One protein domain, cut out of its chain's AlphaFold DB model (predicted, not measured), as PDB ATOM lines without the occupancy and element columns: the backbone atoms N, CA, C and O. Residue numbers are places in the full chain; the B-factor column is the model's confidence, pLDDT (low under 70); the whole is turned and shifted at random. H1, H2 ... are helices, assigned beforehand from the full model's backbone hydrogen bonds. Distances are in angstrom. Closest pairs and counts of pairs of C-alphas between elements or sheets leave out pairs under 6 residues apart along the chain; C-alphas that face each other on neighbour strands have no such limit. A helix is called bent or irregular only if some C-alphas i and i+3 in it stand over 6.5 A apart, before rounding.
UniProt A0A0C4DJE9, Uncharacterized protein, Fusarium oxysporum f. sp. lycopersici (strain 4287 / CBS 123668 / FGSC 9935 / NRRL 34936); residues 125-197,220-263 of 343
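AT A GLANCE: This is residues 125 to 197 and 220 to 263 of the 343 residues of an uncharacterized protein of Fusarium oxysporum f. sp. lycopersici (strain 4287 / CBS 123668 / FGSC 9935 / NRRL 34936) (UniProt A0A0C4DJE9). An up-and-down bundle of four helices, each running against the one before it, has H1 at its core: H1, H3 and H5 make a triangle, and H2 packs on H1 as a helical hairpin. Short H4 packs on residues 137 to 144 of H1, while H6 touches no helix and is near H5. The printed part has 117 residues with six named helices, H1 to H6 in order, and no named strand; the class is all helix. It is compact, with a radius of gyration of the C-alphas of 14.6 A and spans of 41 by 35 by 20 A.

IN THESE COORDINATES: H1, residues 126 to 144, begins with C-alpha 126 at (-152.598, 475.435, -44.801) and is 28.4 A long; it has a kink of 33 degrees near residue 133 and is only just irregular, C-alphas 130 and 133 being 6.9 A apart. H2, residues 148 to 169, is 29.9 A long, with a kink of 31 degrees near residue 157. H3 is residues 175 to 190, 22.6 A; H4 223 to 229, 9.7 A; H5 231 to 247, 24.0 A. H6, residues 253 to 262, 14.2 A, ends with C-alpha 262 at (-128.440, 472.012, -32.570).

HOW THE PARTS SIT: H1 is the hub. It touches H2 at a shallow tilt of 24 degrees, opposite ways, the closest C-alphas being His 138 and Leu 158, 5.4 A. H3 and H5 touch at 21 degrees, a shallow tilt, closest at the C-alphas of Ala 185 and Leu 237, 6.0 A. Every O i to N i+4 pair is within hydrogen-bond range in H3, H4, H5 and H6, against 13 of 15 in H1 and 16 of 18 in H2.

THE WHOLE: Residues 198 to 219 are not printed; C-alphas 197 and 220 are 11.7 A apart. Confidence is under 70 at residues 191 to 197, 220 and 250 to 263.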
ATOM      1  N   VAL A 125    -156.605 474.682 -43.582       93.19
ATOM      2  CA  VAL A 125    -155.680 475.061 -42.497       93.19
ATOM      3  C   VAL A 125    -154.317 475.549 -43.012       93.19
ATOM      4  O   VAL A 125    -153.704 476.432 -42.418       93.19
ATOM      5  N   SER A 126    -153.863 475.043 -44.166       92.56
ATOM      6  CA  SER A 126    -152.598 475.435 -44.801       92.56
ATOM      7  C   SER A 126    -152.501 476.935 -45.089       92.56
ATOM      8  O   SER A 126    -151.396 477.477 -45.097       92.56
ATOM      9  N   ILE A 127    -153.629 477.630 -45.278       95.38
ATOM     10  CA  ILE A 127    -153.629 479.079 -45.504       95.38
ATOM     11  C   ILE A 127    -153.011 479.849 -44.349       95.38
ATOM     12  O   ILE A 127    -152.368 480.864 -44.600       95.38
ATOM     13  N   ILE A 128    -153.130 479.360 -43.116       93.25
ATOM     14  CA  ILE A 128    -152.523 480.013 -41.954       93.25
ATOM     15  C   ILE A 128    -151.006 480.133 -42.155       93.25
ATOM     16  O   ILE A 128    -150.439 481.206 -41.960       93.25
ATOM     17  N   ALA A 129    -150.358 479.067 -42.637       92.00
ATOM     18  CA  ALA A 129    -148.922 479.070 -42.900       92.00
ATOM     19  C   ALA A 129    -148.544 480.032 -44.039       92.00
ATOM     20  O   ALA A 129    -147.580 480.785 -43.923       92.00
ATOM     21  N   TYR A 130    -149.328 480.055 -45.119       94.56
ATOM     22  CA  TYR A 130    -149.068 480.922 -46.273       94.56
ATOM     23  C   TYR A 130    -149.379 482.405 -46.020       94.56
ATOM     24  O   TYR A 130    -148.797 483.272 -46.672       94.56
ATOM     25  N   ALA A 131    -150.273 482.704 -45.077       93.94
ATOM     26  CA  ALA A 131    -150.666 484.060 -44.709       93.94
ATOM     27  C   ALA A 131    -149.783 484.669 -43.609       93.94
ATOM     28  O   ALA A 131    -149.683 485.893 -43.534       93.94
ATOM     29  N   ALA A 132    -149.134 483.851 -42.775       93.81
ATOM     30  CA  ALA A 132    -148.407 484.309 -41.591       93.81
ATOM     31  C   ALA A 132    -147.277 485.302 -41.904       93.81
ATOM     32  O   ALA A 132    -147.221 486.378 -41.307       93.81
ATOM     33  N   LEU A 133    -146.393 484.980 -42.856       93.81
ATOM     34  CA  LEU A 133    -145.314 485.891 -43.240       93.81
ATOM     35  C   LEU A 133    -145.857 487.190 -43.875       93.81
ATOM     36  O   LEU A 133    -145.504 488.260 -43.380       93.81
ATOM     37  N   PRO A 134    -146.731 487.161 -44.904       95.50
ATOM     38  CA  PRO A 134    -147.348 488.381 -45.428       95.50
ATOM     39  C   PRO A 134    -148.028 489.244 -44.358       95.50
ATOM     40  O   PRO A 134    -147.878 490.463 -44.366       95.50
ATOM     41  N   LEU A 135    -148.725 488.628 -43.400       95.50
ATOM     42  CA  LEU A 135    -149.337 489.318 -42.265       95.50
ATOM     43  C   LEU A 135    -148.290 490.046 -41.409       95.50
ATOM     44  O   LEU A 135    -148.451 491.231 -41.127       95.50
ATOM     45  N   VAL A 136    -147.187 489.384 -41.056       94.38
ATOM     46  CA  VAL A 136    -146.054 489.997 -40.335       94.38
ATOM     47  C   VAL A 136    -145.485 491.191 -41.105       94.38
ATOM     48  O   VAL A 136    -145.225 492.241 -40.514       94.38
ATOM     49  N   LEU A 137    -145.338 491.069 -42.426       93.94
ATOM     50  CA  LEU A 137    -144.854 492.158 -43.275       93.94
ATOM     51  C   LEU A 137    -145.829 493.340 -43.315       93.94
ATOM     52  O   LEU A 137    -145.385 494.481 -43.222       93.94
ATOM     53  N   HIS A 138    -147.143 493.096 -43.375       94.31
ATOM     54  CA  HIS A 138    -148.159 494.159 -43.333       94.31
ATOM     55  C   HIS A 138    -148.254 494.839 -41.960       94.31
ATOM     56  O   HIS A 138    -148.434 496.055 -41.900       94.31
ATOM     57  N   ILE A 139    -148.063 494.102 -40.857       92.62
ATOM     58  CA  ILE A 139    -147.931 494.687 -39.507       92.62
ATOM     59  C   ILE A 139    -146.715 495.612 -39.457       92.62
ATOM     60  O   ILE A 139    -146.811 496.752 -38.997       92.62
ATOM     61  N   LEU A 140    -145.569 495.138 -39.952       90.38
ATOM     62  CA  LEU A 140    -144.353 495.940 -40.020       90.38
ATOM     63  C   LEU A 140    -144.563 497.187 -40.886       90.38
ATOM     64  O   LEU A 140    -144.131 498.273 -40.514       90.38
ATOM     65  N   ASP A 141    -145.284 497.056 -41.996       90.31
ATOM     66  CA  ASP A 141    -145.617 498.160 -42.890       90.31
ATOM     67  C   ASP A 141    -146.384 499.277 -42.183       90.31
ATOM     68  O   ASP A 141    -146.056 500.452 -42.369       90.31
ATOM     69  N   VAL A 142    -147.393 498.918 -41.382       90.38
ATOM     70  CA  VAL A 142    -148.177 499.864 -40.575       90.38
ATOM     71  C   VAL A 142    -147.296 500.520 -39.513       90.38
ATOM     72  O   VAL A 142    -147.336 501.741 -39.379       90.38
ATOM     73  N   LYS A 143    -146.447 499.749 -38.818       86.44
ATOM     74  CA  LYS A 143    -145.515 500.280 -37.803       86.44
ATOM     75  C   LYS A 143    -144.463 501.232 -38.385       86.44
ATOM     76  O   LYS A 143    -144.025 502.147 -37.695       86.44
ATOM     77  N   LEU A 144    -144.046 501.018 -39.633       85.31
ATOM     78  CA  LEU A 144    -143.069 501.859 -40.336       85.31
ATOM     79  C   LEU A 144    -143.698 503.085 -41.020       85.31
ATOM     80  O   LEU A 144    -142.979 504.005 -41.410       85.31
ATOM     81  N   ALA A 145    -145.024 503.120 -41.180       86.06
ATOM     82  CA  ALA A 145    -145.710 504.212 -41.860       86.06
ATOM     83  C   ALA A 145    -145.563 505.537 -41.093       86.06
ATOM     84  O   ALA A 145    -145.835 505.617 -39.897       86.06
ATOM     85  N   ARG A 146    -145.173 506.604 -41.800       82.31
ATOM     86  CA  ARG A 146    -144.942 507.933 -41.197       82.31
ATOM     87  C   ARG A 146    -146.079 508.920 -41.430       82.31
ATOM     88  O   ARG A 146    -146.252 509.855 -40.653       82.31
ATOM     89  N   LEU A 147    -146.821 508.747 -42.522       83.88
ATOM     90  CA  LEU A 147    -147.926 509.630 -42.890       83.88
ATOM     91  C   LEU A 147    -149.271 508.951 -42.604       83.88
ATOM     92  O   LEU A 147    -149.444 507.801 -43.009       83.88
ATOM     93  N   PRO A 148    -150.270 509.674 -42.059       81.31
ATOM     94  CA  PRO A 148    -151.602 509.119 -41.809       81.31
ATOM     95  C   PRO A 148    -152.252 508.475 -43.044       81.31
ATOM     96  O   PRO A 148    -152.898 507.436 -42.944       81.31
ATOM     97  N   SER A 149    -152.036 509.046 -44.234       81.62
ATOM     98  CA  SER A 149    -152.541 508.491 -45.496       81.62
ATOM     99  C   SER A 149    -151.882 507.160 -45.880       81.62
ATOM    100  O   SER A 149    -152.548 506.272 -46.415       81.62
ATOM    101  N   GLN A 150    -150.588 506.988 -45.587       83.56
ATOM    102  CA  GLN A 150    -149.886 505.716 -45.778       83.56
ATOM    103  C   GLN A 150    -150.376 504.676 -44.774       83.56
ATOM    104  O   GLN A 150    -150.648 503.542 -45.169       83.56
ATOM    105  N   THR A 151    -150.542 505.074 -43.509       86.38
ATOM    106  CA  THR A 151    -151.078 504.218 -42.448       86.38
ATOM    107  C   THR A 151    -152.450 503.687 -42.834       86.38
ATOM    108  O   THR A 151    -152.631 502.478 -42.837       86.38
ATOM    109  N   ALA A 152    -153.380 504.541 -43.275       86.81
ATOM    110  CA  ALA A 152    -154.719 504.113 -43.686       86.81
ATOM    111  C   ALA A 152    -154.690 503.071 -44.822       86.81
ATOM    112  O   ALA A 152    -155.351 502.035 -44.745       86.81
ATOM    113  N   ARG A 153    -153.875 503.296 -45.864       86.44
ATOM    114  CA  ARG A 153    -153.744 502.351 -46.987       86.44
ATOM    115  C   ARG A 153    -153.154 501.008 -46.548       86.44
ATOM    116  O   ARG A 153    -153.645 499.958 -46.964       86.44
ATOM    117  N   LYS A 154    -152.087 501.033 -45.749       90.75
ATOM    118  CA  LYS A 154    -151.413 499.826 -45.248       90.75
ATOM    119  C   LYS A 154    -152.282 499.075 -44.242       90.75
ATOM    120  O   LYS A 154    -152.355 497.851 -44.300       90.75
ATOM    121  N   GLN A 155    -153.037 499.804 -43.427       92.69
ATOM    122  CA  GLN A 155    -154.032 499.247 -42.522       92.69
ATOM    123  C   GLN A 155    -155.129 498.508 -43.291       92.69
ATOM    124  O   GLN A 155    -155.494 497.403 -42.912       92.69
ATOM    125  N   GLY A 156    -155.605 499.054 -44.414       93.06
ATOM    126  CA  GLY A 156    -156.570 498.360 -45.272       93.06
ATOM    127  C   GLY A 156    -156.072 496.991 -45.753       93.06
ATOM    128  O   GLY A 156    -156.845 496.036 -45.788       93.06
ATOM    129  N   ARG A 157    -154.773 496.867 -46.064       93.62
ATOM    130  CA  ARG A 157    -154.149 495.579 -46.419       93.62
ATOM    131  C   ARG A 157    -154.062 494.641 -45.221       93.62
ATOM    132  O   ARG A 157    -154.445 493.483 -45.339       93.62
ATOM    133  N   LEU A 158    -153.629 495.148 -44.067       95.50
ATOM    134  CA  LEU A 158    -153.575 494.388 -42.816       95.50
ATOM    135  C   LEU A 158    -154.955 493.847 -42.406       95.50
ATOM    136  O   LEU A 158    -155.075 492.687 -42.014       95.50
ATOM    137  N   ASN A 159    -156.011 494.648 -42.564       95.69
ATOM    138  CA  ASN A 159    -157.380 494.273 -42.215       95.69
ATOM    139  C   ASN A 159    -157.866 493.023 -42.969       95.69
ATOM    140  O   ASN A 159    -158.595 492.223 -42.391       95.69
ATOM    141  N   ILE A 160    -157.430 492.808 -44.218       96.25
ATOM    142  CA  ILE A 160    -157.773 491.602 -44.995       96.25
ATOM    143  C   ILE A 160    -157.252 490.339 -44.295       96.25
ATOM    144  O   ILE A 160    -157.973 489.347 -44.169       96.25
ATOM    145  N   TYR A 161    -156.012 490.381 -43.802       95.75
ATOM    146  CA  TYR A 161    -155.413 489.262 -43.078       95.75
ATOM    147  C   TYR A 161    -156.045 489.073 -41.702       95.75
ATOM    148  O   TYR A 161    -156.297 487.935 -41.317       95.75
ATOM    149  N   MET A 162    -156.347 490.158 -40.981       94.00
ATOM    150  CA  MET A 162    -157.025 490.067 -39.684       94.00
ATOM    151  C   MET A 162    -158.405 489.418 -39.811       94.00
ATOM    152  O   MET A 162    -158.712 488.501 -39.054       94.00
ATOM    153  N   GLU A 163    -159.203 489.828 -40.799       94.38
ATOM    154  CA  GLU A 163    -160.517 489.233 -41.064       94.38
ATOM    155  C   GLU A 163    -160.394 487.752 -41.452       94.38
ATOM    156  O   GLU A 163    -161.111 486.902 -40.924       94.38
ATOM    157  N   THR A 164    -159.430 487.422 -42.320       94.12
ATOM    158  CA  THR A 164    -159.150 486.032 -42.715       94.12
ATOM    159  C   THR A 164    -158.792 485.175 -41.499       94.12
ATOM    160  O   THR A 164    -159.419 484.147 -41.257       94.12
ATOM    161  N   MET A 165    -157.815 485.608 -40.701       92.38
ATOM    162  CA  MET A 165    -157.330 484.873 -39.530       92.38
ATOM    163  C   MET A 165    -158.402 484.743 -38.443       92.38
ATOM    164  O   MET A 165    -158.524 483.677 -37.849       92.38
ATOM    165  N   LYS A 166    -159.230 485.772 -38.225       91.31
ATOM    166  CA  LYS A 166    -160.385 485.711 -37.314       91.31
ATOM    167  C   LYS A 166    -161.425 484.690 -37.783       91.31
ATOM    168  O   LYS A 166    -161.972 483.940 -36.979       91.31
ATOM    169  N   GLY A 167    -161.675 484.620 -39.091       90.31
ATOM    170  CA  GLY A 167    -162.520 483.583 -39.680       90.31
ATOM    171  C   GLY A 167    -161.977 482.173 -39.432       90.31
ATOM    172  O   GLY A 167    -162.741 481.279 -39.073       90.31
ATOM    173  N   LEU A 168    -160.661 481.991 -39.576       90.56
ATOM    174  CA  LEU A 168    -159.972 480.707 -39.397       90.56
ATOM    175  C   LEU A 168    -159.831 480.289 -37.926       90.56
ATOM    176  O   LEU A 168    -159.859 479.095 -37.647       90.56
ATOM    177  N   GLN A 169    -159.743 481.237 -36.990       91.19
ATOM    178  CA  GLN A 169    -159.650 480.973 -35.545       91.19
ATOM    179  C   GLN A 169    -160.837 480.154 -35.021       91.19
ATOM    180  O   GLN A 169    -160.686 479.310 -34.145       91.19
ATOM    181  N   ASN A 170    -162.026 480.366 -35.589       86.69
ATOM    182  CA  ASN A 170    -163.222 479.611 -35.212       86.69
ATOM    183  C   ASN A 170    -163.247 478.182 -35.781       86.69
ATOM    184  O   ASN A 170    -164.119 477.400 -35.412       86.69
ATOM    185  N   LEU A 171    -162.344 477.859 -36.711       89.50
ATOM    186  CA  LEU A 171    -162.348 476.612 -37.479       89.50
ATOM    187  C   LEU A 171    -161.181 475.694 -37.134       89.50
ATOM    188  O   LEU A 171    -161.321 474.478 -37.236       89.50
ATOM    189  N   TYR A 172    -160.038 476.268 -36.764       92.81
ATOM    190  CA  TYR A 172    -158.805 475.530 -36.551       92.81
ATOM    191  C   TYR A 172    -158.188 475.877 -35.202       92.81
ATOM    192  O   TYR A 172    -157.939 477.045 -34.896       92.81
ATOM    193  N   ASP A 173    -157.882 474.840 -34.431       86.88
ATOM    194  CA  ASP A 173    -157.067 474.974 -33.232       86.88
ATOM    195  C   ASP A 173    -155.622 475.336 -33.624       86.88
ATOM    196  O   ASP A 173    -155.106 474.893 -34.652       86.88
ATOM    197  N   GLY A 174    -154.971 476.177 -32.820       84.56
ATOM    198  CA  GLY A 174    -153.596 476.638 -33.054       84.56
ATOM    199  C   GLY A 174    -153.466 477.987 -33.769       84.56
ATOM    200  O   GLY A 174    -152.367 478.533 -33.844       84.56
ATOM    201  N   VAL A 175    -154.562 478.594 -34.240       90.06
ATOM    202  CA  VAL A 175    -154.523 479.977 -34.767       90.06
ATOM    203  C   VAL A 175    -154.052 480.969 -33.691       90.06
ATOM    204  O   VAL A 175    -153.300 481.893 -33.998       90.06
ATOM    205  N   ASP A 176    -154.428 480.745 -32.430       89.75
ATOM    206  CA  ASP A 176    -153.989 481.549 -31.277       89.75
ATOM    207  C   ASP A 176    -152.475 481.446 -31.029       89.75
ATOM    208  O   ASP A 176    -151.811 482.443 -30.725       89.75
ATOM    209  N   ASP A 177    -151.904 480.257 -31.226       89.12
ATOM    210  CA  ASP A 177    -150.459 480.047 -31.136       89.12
ATOM    211  C   ASP A 177    -149.746 480.829 -32.242       89.12
ATOM    212  O   ASP A 177    -148.810 481.580 -31.969       89.12
ATOM    213  N   VAL A 178    -150.246 480.763 -33.482       91.00
ATOM    214  CA  VAL A 178    -149.693 481.539 -34.606       91.00
ATOM    215  C   VAL A 178    -149.716 483.041 -34.318       91.00
ATOM    216  O   VAL A 178    -148.734 483.731 -34.599       91.00
ATOM    217  N   TRP A 179    -150.776 483.562 -33.696       90.19
ATOM    218  CA  TRP A 179    -150.816 484.961 -33.262       90.19
ATOM    219  C   TRP A 179    -149.761 485.294 -32.215       90.19
ATOM    220  O   TRP A 179    -149.120 486.346 -32.294       90.19
ATOM    221  N   THR A 180    -149.549 484.387 -31.267       89.06
ATOM    222  CA  THR A 180    -148.490 484.513 -30.264       89.06
ATOM    223  C   THR A 180    -147.119 484.553 -30.943       89.06
ATOM    224  O   THR A 180    -146.273 485.373 -30.580       89.06
ATOM    225  N   PHE A 181    -146.922 483.753 -31.999       87.62
ATOM    226  CA  PHE A 181    -145.662 483.700 -32.744       87.62
ATOM    227  C   PHE A 181    -145.395 485.007 -33.488       87.62
ATOM    228  O   PHE A 181    -144.291 485.549 -33.442       87.62
ATOM    229  N   ILE A 182    -146.428 485.533 -34.147       89.94
ATOM    230  CA  ILE A 182    -146.382 486.800 -34.881       89.94
ATOM    231  C   ILE A 182    -146.057 487.961 -33.941       89.94
ATOM    232  O   ILE A 182    -145.166 488.757 -34.246       89.94
ATOM    233  N   ARG A 183    -146.740 488.041 -32.791       86.50
ATOM    234  CA  ARG A 183    -146.509 489.083 -31.782       86.50
ATOM    235  C   ARG A 183    -145.065 489.064 -31.304       86.50
ATOM    236  O   ARG A 183    -144.369 490.068 -31.442       86.50
ATOM    237  N   GLY A 184    -144.602 487.909 -30.829       82.69
ATOM    238  CA  GLY A 184    -143.240 487.774 -30.333       82.69
ATOM    239  C   GLY A 184    -142.203 488.163 -31.390       82.69
ATOM    240  O   GLY A 184    -141.278 488.919 -31.094       82.69
ATOM    241  N   ALA A 185    -142.372 487.713 -32.638       83.38
ATOM    242  CA  ALA A 185    -141.403 487.984 -33.696       83.38
ATOM    243  C   ALA A 185    -141.325 489.483 -34.043       83.38
ATOM    244  O   ALA A 185    -140.233 490.027 -34.233       83.38
ATOM    245  N   ILE A 186    -142.475 490.165 -34.089       83.44
ATOM    246  CA  ILE A 186    -142.558 491.612 -34.309       83.44
ATOM    247  C   ILE A 186    -141.927 492.386 -33.149       83.44
ATOM    248  O   ILE A 186    -141.168 493.330 -33.392       83.44
ATOM    249  N   ASP A 187    -142.201 492.008 -31.903       80.44
ATOM    250  CA  ASP A 187    -141.660 492.692 -30.727       80.44
ATOM    251  C   ASP A 187    -140.133 492.546 -30.670       80.44
ATOM    252  O   ASP A 187    -139.417 493.543 -30.543       80.44
ATOM    253  N   SER A 188    -139.609 491.342 -30.923       74.25
ATOM    254  CA  SER A 188    -138.166 491.102 -31.047       74.25
ATOM    255  C   SER A 188    -137.522 491.906 -32.184       74.25
ATOM    256  O   SER A 188    -136.403 492.399 -32.033       74.25
ATOM    257  N   ALA A 189    -138.199 492.059 -33.327       71.75
ATOM    258  CA  ALA A 189    -137.670 492.818 -34.461       71.75
ATOM    259  C   ALA A 189    -137.710 494.338 -34.236       71.75
ATOM    260  O   ALA A 189    -136.829 495.054 -34.718       71.75
ATOM    261  N   THR A 190    -138.710 494.842 -33.507       70.19
ATOM    262  CA  THR A 190    -138.962 496.283 -33.347       70.19
ATOM    263  C   THR A 190    -138.385 496.885 -32.064       70.19
ATOM    264  O   THR A 190    -138.108 498.086 -32.059       70.19
ATOM    265  N   SER A 191    -138.094 496.075 -31.038       65.69
ATOM    266  CA  SER A 191    -137.590 496.520 -29.725       65.69
ATOM    267  C   SER A 191    -136.316 497.378 -29.787       65.69
ATOM    268  O   SER A 191    -136.158 498.258 -28.958       65.69
ATOM    269  N   GLY A 192    -135.440 497.204 -30.785       57.28
ATOM    270  CA  GLY A 192    -134.262 498.073 -30.982       57.28
ATOM    271  C   GLY A 192    -134.410 499.123 -32.090       57.28
ATOM    272  O   GLY A 192    -133.542 499.976 -32.273       57.28
ATOM    273  N   ILE A 193    -135.481 499.042 -32.882       58.78
ATOM    274  CA  ILE A 193    -135.755 499.968 -33.983       58.78
ATOM    275  C   ILE A 193    -136.439 501.210 -33.415       58.78
ATOM    276  O   ILE A 193    -135.951 502.310 -33.663       58.78
ATOM    277  N   LEU A 194    -137.493 501.036 -32.608       51.00
ATOM    278  CA  LEU A 194    -138.341 502.116 -32.089       51.00
ATOM    279  C   LEU A 194    -137.613 503.063 -31.115       51.00
ATOM    280  O   LEU A 194    -137.878 504.263 -31.118       51.00
ATOM    281  N   ASP A 195    -136.609 502.572 -30.387       47.72
ATOM    282  CA  ASP A 195    -135.772 503.391 -29.493       47.72
ATOM    283  C   ASP A 195    -134.951 504.462 -30.236       47.72
ATOM    284  O   ASP A 195    -134.557 505.478 -29.659       47.72
ATOM    285  N   SER A 196    -134.718 504.275 -31.541       46.12
ATOM    286  CA  SER A 196    -134.070 505.277 -32.400       46.12
ATOM    287  C   SER A 196    -135.031 506.343 -32.945       46.12
ATOM    288  O   SER A 196    -134.572 507.344 -33.495       46.12
ATOM    289  N   PHE A 197    -136.344 506.156 -32.763       42.25
ATOM    290  CA  PHE A 197    -137.415 507.021 -33.278       42.25
ATOM    291  C   PHE A 197    -138.021 507.966 -32.240       42.25
ATOM    292  O   PHE A 197    -138.883 508.772 -32.590       42.25
ATOM    293  N   ALA A 220    -136.829 503.351 -43.154       60.03
ATOM    294  CA  ALA A 220    -137.630 502.565 -44.074       60.03
ATOM    295  C   ALA A 220    -139.115 502.933 -43.932       60.03
ATOM    296  O   ALA A 220    -139.678 502.794 -42.851       60.03
ATOM    297  N   ASP A 221    -139.720 503.423 -45.015       80.44
ATOM    298  CA  ASP A 221    -141.140 503.795 -45.059       80.44
ATOM    299  C   ASP A 221    -142.065 502.584 -45.157       80.44
ATOM    300  O   ASP A 221    -143.269 502.697 -44.939       80.44
ATOM    301  N   ASP A 222    -141.513 501.428 -45.518       87.00
ATOM    302  CA  ASP A 222    -142.196 500.162 -45.743       87.00
ATOM    303  C   ASP A 222    -141.264 498.976 -45.460       87.00
ATOM    304  O   ASP A 222    -140.045 499.129 -45.303       87.00
ATOM    305  N   TRP A 223    -141.841 497.778 -45.359       91.94
ATOM    306  CA  TRP A 223    -141.065 496.565 -45.085       91.94
ATOM    307  C   TRP A 223    -140.071 496.236 -46.212       91.94
ATOM    308  O   TRP A 223    -139.044 495.605 -45.957       91.94
ATOM    309  N   GLY A 224    -140.330 496.678 -47.445       91.56
ATOM    310  CA  GLY A 224    -139.428 496.481 -48.576       91.56
ATOM    311  C   GLY A 224    -138.132 497.272 -48.415       91.56
ATOM    312  O   GLY A 224    -137.036 496.730 -48.538       91.56
ATOM    313  N   ASN A 225    -138.233 498.549 -48.065       89.19
ATOM    314  CA  ASN A 225    -137.096 499.388 -47.705       89.19
ATOM    315  C   ASN A 225    -136.390 498.853 -46.455       89.19
ATOM    316  O   ASN A 225    -135.167 498.950 -46.348       89.19
ATOM    317  N   PHE A 226    -137.129 498.243 -45.525       88.44
ATOM    318  CA  PHE A 226    -136.539 497.581 -44.364       88.44
ATOM    319  C   PHE A 226    -135.671 496.380 -44.763       88.44
ATOM    320  O   PHE A 226    -134.572 496.238 -44.223       88.44
ATOM    321  N   LEU A 227    -136.093 495.577 -45.747       90.38
ATOM    322  CA  LEU A 227    -135.268 494.514 -46.332       90.38
ATOM    323  C   LEU A 227    -133.952 495.071 -46.902       90.38
ATOM    324  O   LEU A 227    -132.901 494.496 -46.640       90.38
ATOM    325  N   LEU A 228    -133.975 496.196 -47.621       88.94
ATOM    326  CA  LEU A 228    -132.753 496.784 -48.196       88.94
ATOM    327  C   LEU A 228    -131.815 497.355 -47.127       88.94
ATOM    328  O   LEU A 228    -130.605 497.151 -47.168       88.94
ATOM    329  N   GLN A 229    -132.372 498.087 -46.160       85.31
ATOM    330  CA  GLN A 229    -131.591 498.794 -45.143       85.31
ATOM    331  C   GLN A 229    -131.062 497.860 -44.052       85.31
ATOM    332  O   GLN A 229    -129.987 498.089 -43.494       85.31
ATOM    333  N   LYS A 230    -131.847 496.841 -43.692       83.50
ATOM    334  CA  LYS A 230    -131.605 495.942 -42.557       83.50
ATOM    335  C   LYS A 230    -131.904 494.475 -42.935       83.50
ATOM    336  O   LYS A 230    -132.659 493.810 -42.221       83.50
ATOM    337  N   PRO A 231    -131.262 493.917 -43.984       84.69
ATOM    338  CA  PRO A 231    -131.576 492.582 -44.509       84.69
ATOM    339  C   PRO A 231    -131.440 491.476 -43.458       84.69
ATOM    340  O   PRO A 231    -132.282 490.591 -43.372       84.69
ATOM    341  N   ILE A 232    -130.429 491.554 -42.586       82.19
ATOM    342  CA  ILE A 232    -130.225 490.570 -41.508       82.19
ATOM    343  C   ILE A 232    -131.433 490.518 -40.561       82.19
ATOM    344  O   ILE A 232    -131.856 489.435 -40.158       82.19
ATOM    345  N   LEU A 233    -131.999 491.675 -40.203       82.44
ATOM    346  CA  LEU A 233    -133.152 491.736 -39.304       82.44
ATOM    347  C   LEU A 233    -134.426 491.258 -40.003       82.44
ATOM    348  O   LEU A 233    -135.203 490.533 -39.389       82.44
ATOM    349  N   TYR A 234    -134.596 491.587 -41.286       89.44
ATOM    350  CA  TYR A 234    -135.675 491.044 -42.111       89.44
ATOM    351  C   TYR A 234    -135.634 489.509 -42.167       89.44
ATOM    352  O   TYR A 234    -136.626 488.850 -41.859       89.44
ATOM    353  N   PHE A 235    -134.480 488.919 -42.496       88.56
ATOM    354  CA  PHE A 235    -134.364 487.461 -42.599       88.56
ATOM    355  C   PHE A 235    -134.492 486.770 -41.247       88.56
ATOM    356  O   PHE A 235    -135.043 485.674 -41.189       88.56
ATOM    357  N   ARG A 236    -134.042 487.402 -40.156       85.19
ATOM    358  CA  ARG A 236    -134.294 486.890 -38.804       85.19
ATOM    359  C   ARG A 236    -135.791 486.853 -38.505       85.19
ATOM    360  O   ARG A 236    -136.271 485.818 -38.066       85.19
ATOM    361  N   LEU A 237    -136.513 487.940 -38.780       87.12
ATOM    362  CA  LEU A 237    -137.963 488.020 -38.590       87.12
ATOM    363  C   LEU A 237    -138.686 486.919 -39.374       87.12
ATOM    364  O   LEU A 237    -139.423 486.131 -38.786       87.12
ATOM    365  N   SER A 238    -138.423 486.826 -40.678       90.81
ATOM    366  CA  SER A 238    -139.062 485.833 -41.544       90.81
ATOM    367  C   SER A 238    -138.741 484.394 -41.111       90.81
ATOM    368  O   SER A 238    -139.640 483.577 -40.917       90.81
ATOM    369  N   ARG A 239    -137.466 484.101 -40.815       86.31
ATOM    370  CA  ARG A 239    -137.038 482.766 -40.377       86.31
ATOM    371  C   ARG A 239    -137.639 482.352 -39.033       86.31
ATOM    372  O   ARG A 239    -137.914 481.169 -38.851       86.31
ATOM    373  N   THR A 240    -137.817 483.287 -38.098       85.88
ATOM    374  CA  THR A 240    -138.466 483.008 -36.809       85.88
ATOM    375  C   THR A 240    -139.902 482.539 -37.014       85.88
ATOM    376  O   THR A 240    -140.311 481.565 -36.383       85.88
ATOM    377  N   ILE A 241    -140.647 483.183 -37.914       90.19
ATOM    378  CA  ILE A 241    -142.025 482.798 -38.233       90.19
ATOM    379  C   ILE A 241    -142.060 481.414 -38.876       90.19
ATOM    380  O   ILE A 241    -142.745 480.533 -38.360       90.19
ATOM    381  N   ASP A 242    -141.258 481.187 -39.920       88.50
ATOM    382  CA  ASP A 242    -141.187 479.889 -40.605       88.50
ATOM    383  C   ASP A 242    -140.851 478.745 -39.637       88.50
ATOM    384  O   ASP A 242    -141.464 477.679 -39.681       88.50
ATOM    385  N   LEU A 243    -139.882 478.961 -38.740       85.94
ATOM    386  CA  LEU A 243    -139.483 477.950 -37.764       85.94
ATOM    387  C   LEU A 243    -140.573 477.707 -36.717       85.94
ATOM    388  O   LEU A 243    -140.844 476.552 -36.396       85.94
ATOM    389  N   SER A 244    -141.198 478.767 -36.198       86.50
ATOM    390  CA  SER A 244    -142.252 478.634 -35.184       86.50
ATOM    391  C   SER A 244    -143.452 477.870 -35.745       86.50
ATOM    392  O   SER A 244    -143.997 476.996 -35.076       86.50
ATOM    393  N   LEU A 245    -143.805 478.119 -37.010       88.06
ATOM    394  CA  LEU A 245    -144.837 477.369 -37.729       88.06
ATOM    395  C   LEU A 245    -144.447 475.907 -37.974       88.06
ATOM    396  O   LEU A 245    -145.282 475.023 -37.821       88.06
ATOM    397  N   ALA A 246    -143.190 475.639 -38.335       86.44
ATOM    398  CA  ALA A 246    -142.719 474.281 -38.608       86.44
ATOM    399  C   ALA A 246    -142.633 473.404 -37.347       86.44
ATOM    400  O   ALA A 246    -142.847 472.196 -37.425       86.44
ATOM    401  N   VAL A 247    -142.291 473.998 -36.200       82.94
ATOM    402  CA  VAL A 247    -142.140 473.279 -34.923       82.94
ATOM    403  C   VAL A 247    -143.436 473.300 -34.102       82.94
ATOM    404  O   VAL A 247    -143.636 472.430 -33.258       82.94
ATOM    405  N   GLY A 248    -144.329 474.261 -34.352       80.75
ATOM    406  CA  GLY A 248    -145.561 474.450 -33.583       80.75
ATOM    407  C   GLY A 248    -145.331 475.090 -32.212       80.75
ATOM    408  O   GLY A 248    -146.167 474.949 -31.326       80.75
ATOM    409  N   CYS A 249    -144.201 475.770 -32.001       72.31
ATOM    410  CA  CYS A 249    -143.926 476.479 -30.755       72.31
ATOM    411  C   CYS A 249    -143.245 477.822 -31.009       72.31
ATOM    412  O   CYS A 249    -142.383 477.944 -31.884       72.31
ATOM    413  N   TYR A 250    -143.609 478.827 -30.203       62.47
ATOM    414  CA  TYR A 250    -142.844 480.059 -30.176       62.47
ATOM    415  C   TYR A 250    -141.563 479.777 -29.436       62.47
ATOM    416  O   TYR A 250    -141.556 479.334 -28.284       62.47
ATOM    417  N   ALA A 251    -140.463 480.056 -30.094       54.09
ATOM    418  CA  ALA A 251    -139.193 479.889 -29.459       54.09
ATOM    419  C   ALA A 251    -138.850 481.179 -28.710       54.09
ATOM    420  O   ALA A 251    -138.383 482.155 -29.293       54.09
ATOM    421  N   GLU A 252    -139.090 481.179 -27.398       52.97
ATOM    422  CA  GLU A 252    -138.450 482.138 -26.498       52.97
ATOM    423  C   GLU A 252    -136.934 482.117 -26.761       52.97
ATOM    424  O   GLU A 252    -136.361 481.052 -27.010       52.97
ATOM    425  N   ASP A 253    -136.269 483.277 -26.722       50.53
ATOM    426  CA  ASP A 253    -134.886 483.494 -27.198       50.53
ATOM    427  C   ASP A 253    -133.853 482.426 -26.748       50.53
ATOM    428  O   ASP A 253    -132.830 482.217 -27.409       50.53
ATOM    429  N   SER A 254    -134.120 481.698 -25.658       49.91
ATOM    430  CA  SER A 254    -133.290 480.600 -25.145       49.91
ATOM    431  C   SER A 254    -133.458 479.268 -25.894       49.91
ATOM    432  O   SER A 254    -132.463 478.593 -26.164       49.91
ATOM    433  N   SER A 255    -134.684 478.870 -26.252       46.78
ATOM    434  CA  SER A 255    -134.957 477.606 -26.953       46.78
ATOM    435  C   SER A 255    -134.654 477.709 -28.446       46.78
ATOM    436  O   SER A 255    -134.133 476.755 -29.019       46.78
ATOM    437  N   LEU A 256    -134.857 478.888 -29.053       49.56
ATOM    438  CA  LEU A 256    -134.473 479.185 -30.440       49.56
ATOM    439  C   LEU A 256    -132.953 479.178 -30.604       49.56
ATOM    440  O   LEU A 256    -132.449 478.584 -31.544       49.56
ATOM    441  N   SER A 257    -132.205 479.766 -29.665       45.31
ATOM    442  CA  SER A 257    -130.736 479.716 -29.682       45.31
ATOM    443  C   SER A 257    -130.211 478.281 -29.581       45.31
ATOM    444  O   SER A 257    -129.242 477.935 -30.251       45.31
ATOM    445  N   LEU A 258    -130.873 477.424 -28.792       43.50
ATOM    446  CA  LEU A 258    -130.525 476.008 -28.655       43.50
ATOM    447  C   LEU A 258    -130.937 475.176 -29.879       43.50
ATOM    448  O   LEU A 258    -130.159 474.334 -30.321       43.50
ATOM    449  N   LEU A 259    -132.114 475.421 -30.460       46.72
ATOM    450  CA  LEU A 259    -132.581 474.781 -31.695       46.72
ATOM    451  C   LEU A 259    -131.763 475.233 -32.908       46.72
ATOM    452  O   LEU A 259    -131.384 474.401 -33.715       46.72
ATOM    453  N   LEU A 260    -131.396 476.511 -33.014       45.94
ATOM    454  CA  LEU A 260    -130.489 477.021 -34.049       45.94
ATOM    455  C   LEU A 260    -129.056 476.504 -33.879       45.94
ATOM    456  O   LEU A 260    -128.363 476.321 -34.875       45.94
ATOM    457  N   ALA A 261    -128.603 476.275 -32.642       41.19
ATOM    458  CA  ALA A 261    -127.283 475.705 -32.367       41.19
ATOM    459  C   ALA A 261    -127.222 474.181 -32.558       41.19
ATOM    460  O   ALA A 261    -126.136 473.648 -32.776       41.19
ATOM    461  N   SER A 262    -128.356 473.477 -32.449       38.34
ATOM    462  CA  SER A 262    -128.440 472.012 -32.570       38.34
ATOM    463  C   SER A 262    -128.985 471.528 -33.910       38.34
ATOM    464  O   SER A 262    -128.739 470.383 -34.286       38.34
ATOM    465  N   ALA A 263    -129.691 472.375 -34.654       37.81
ATOM    466  CA  ALA A 263    -130.199 472.015 -35.958       37.81
ATOM    467  C   ALA A 263    -129.123 472.213 -37.030       37.81
ATOM    468  O   ALA A 263    -129.032 473.251 -37.687       37.81
TER     469      ALA A 263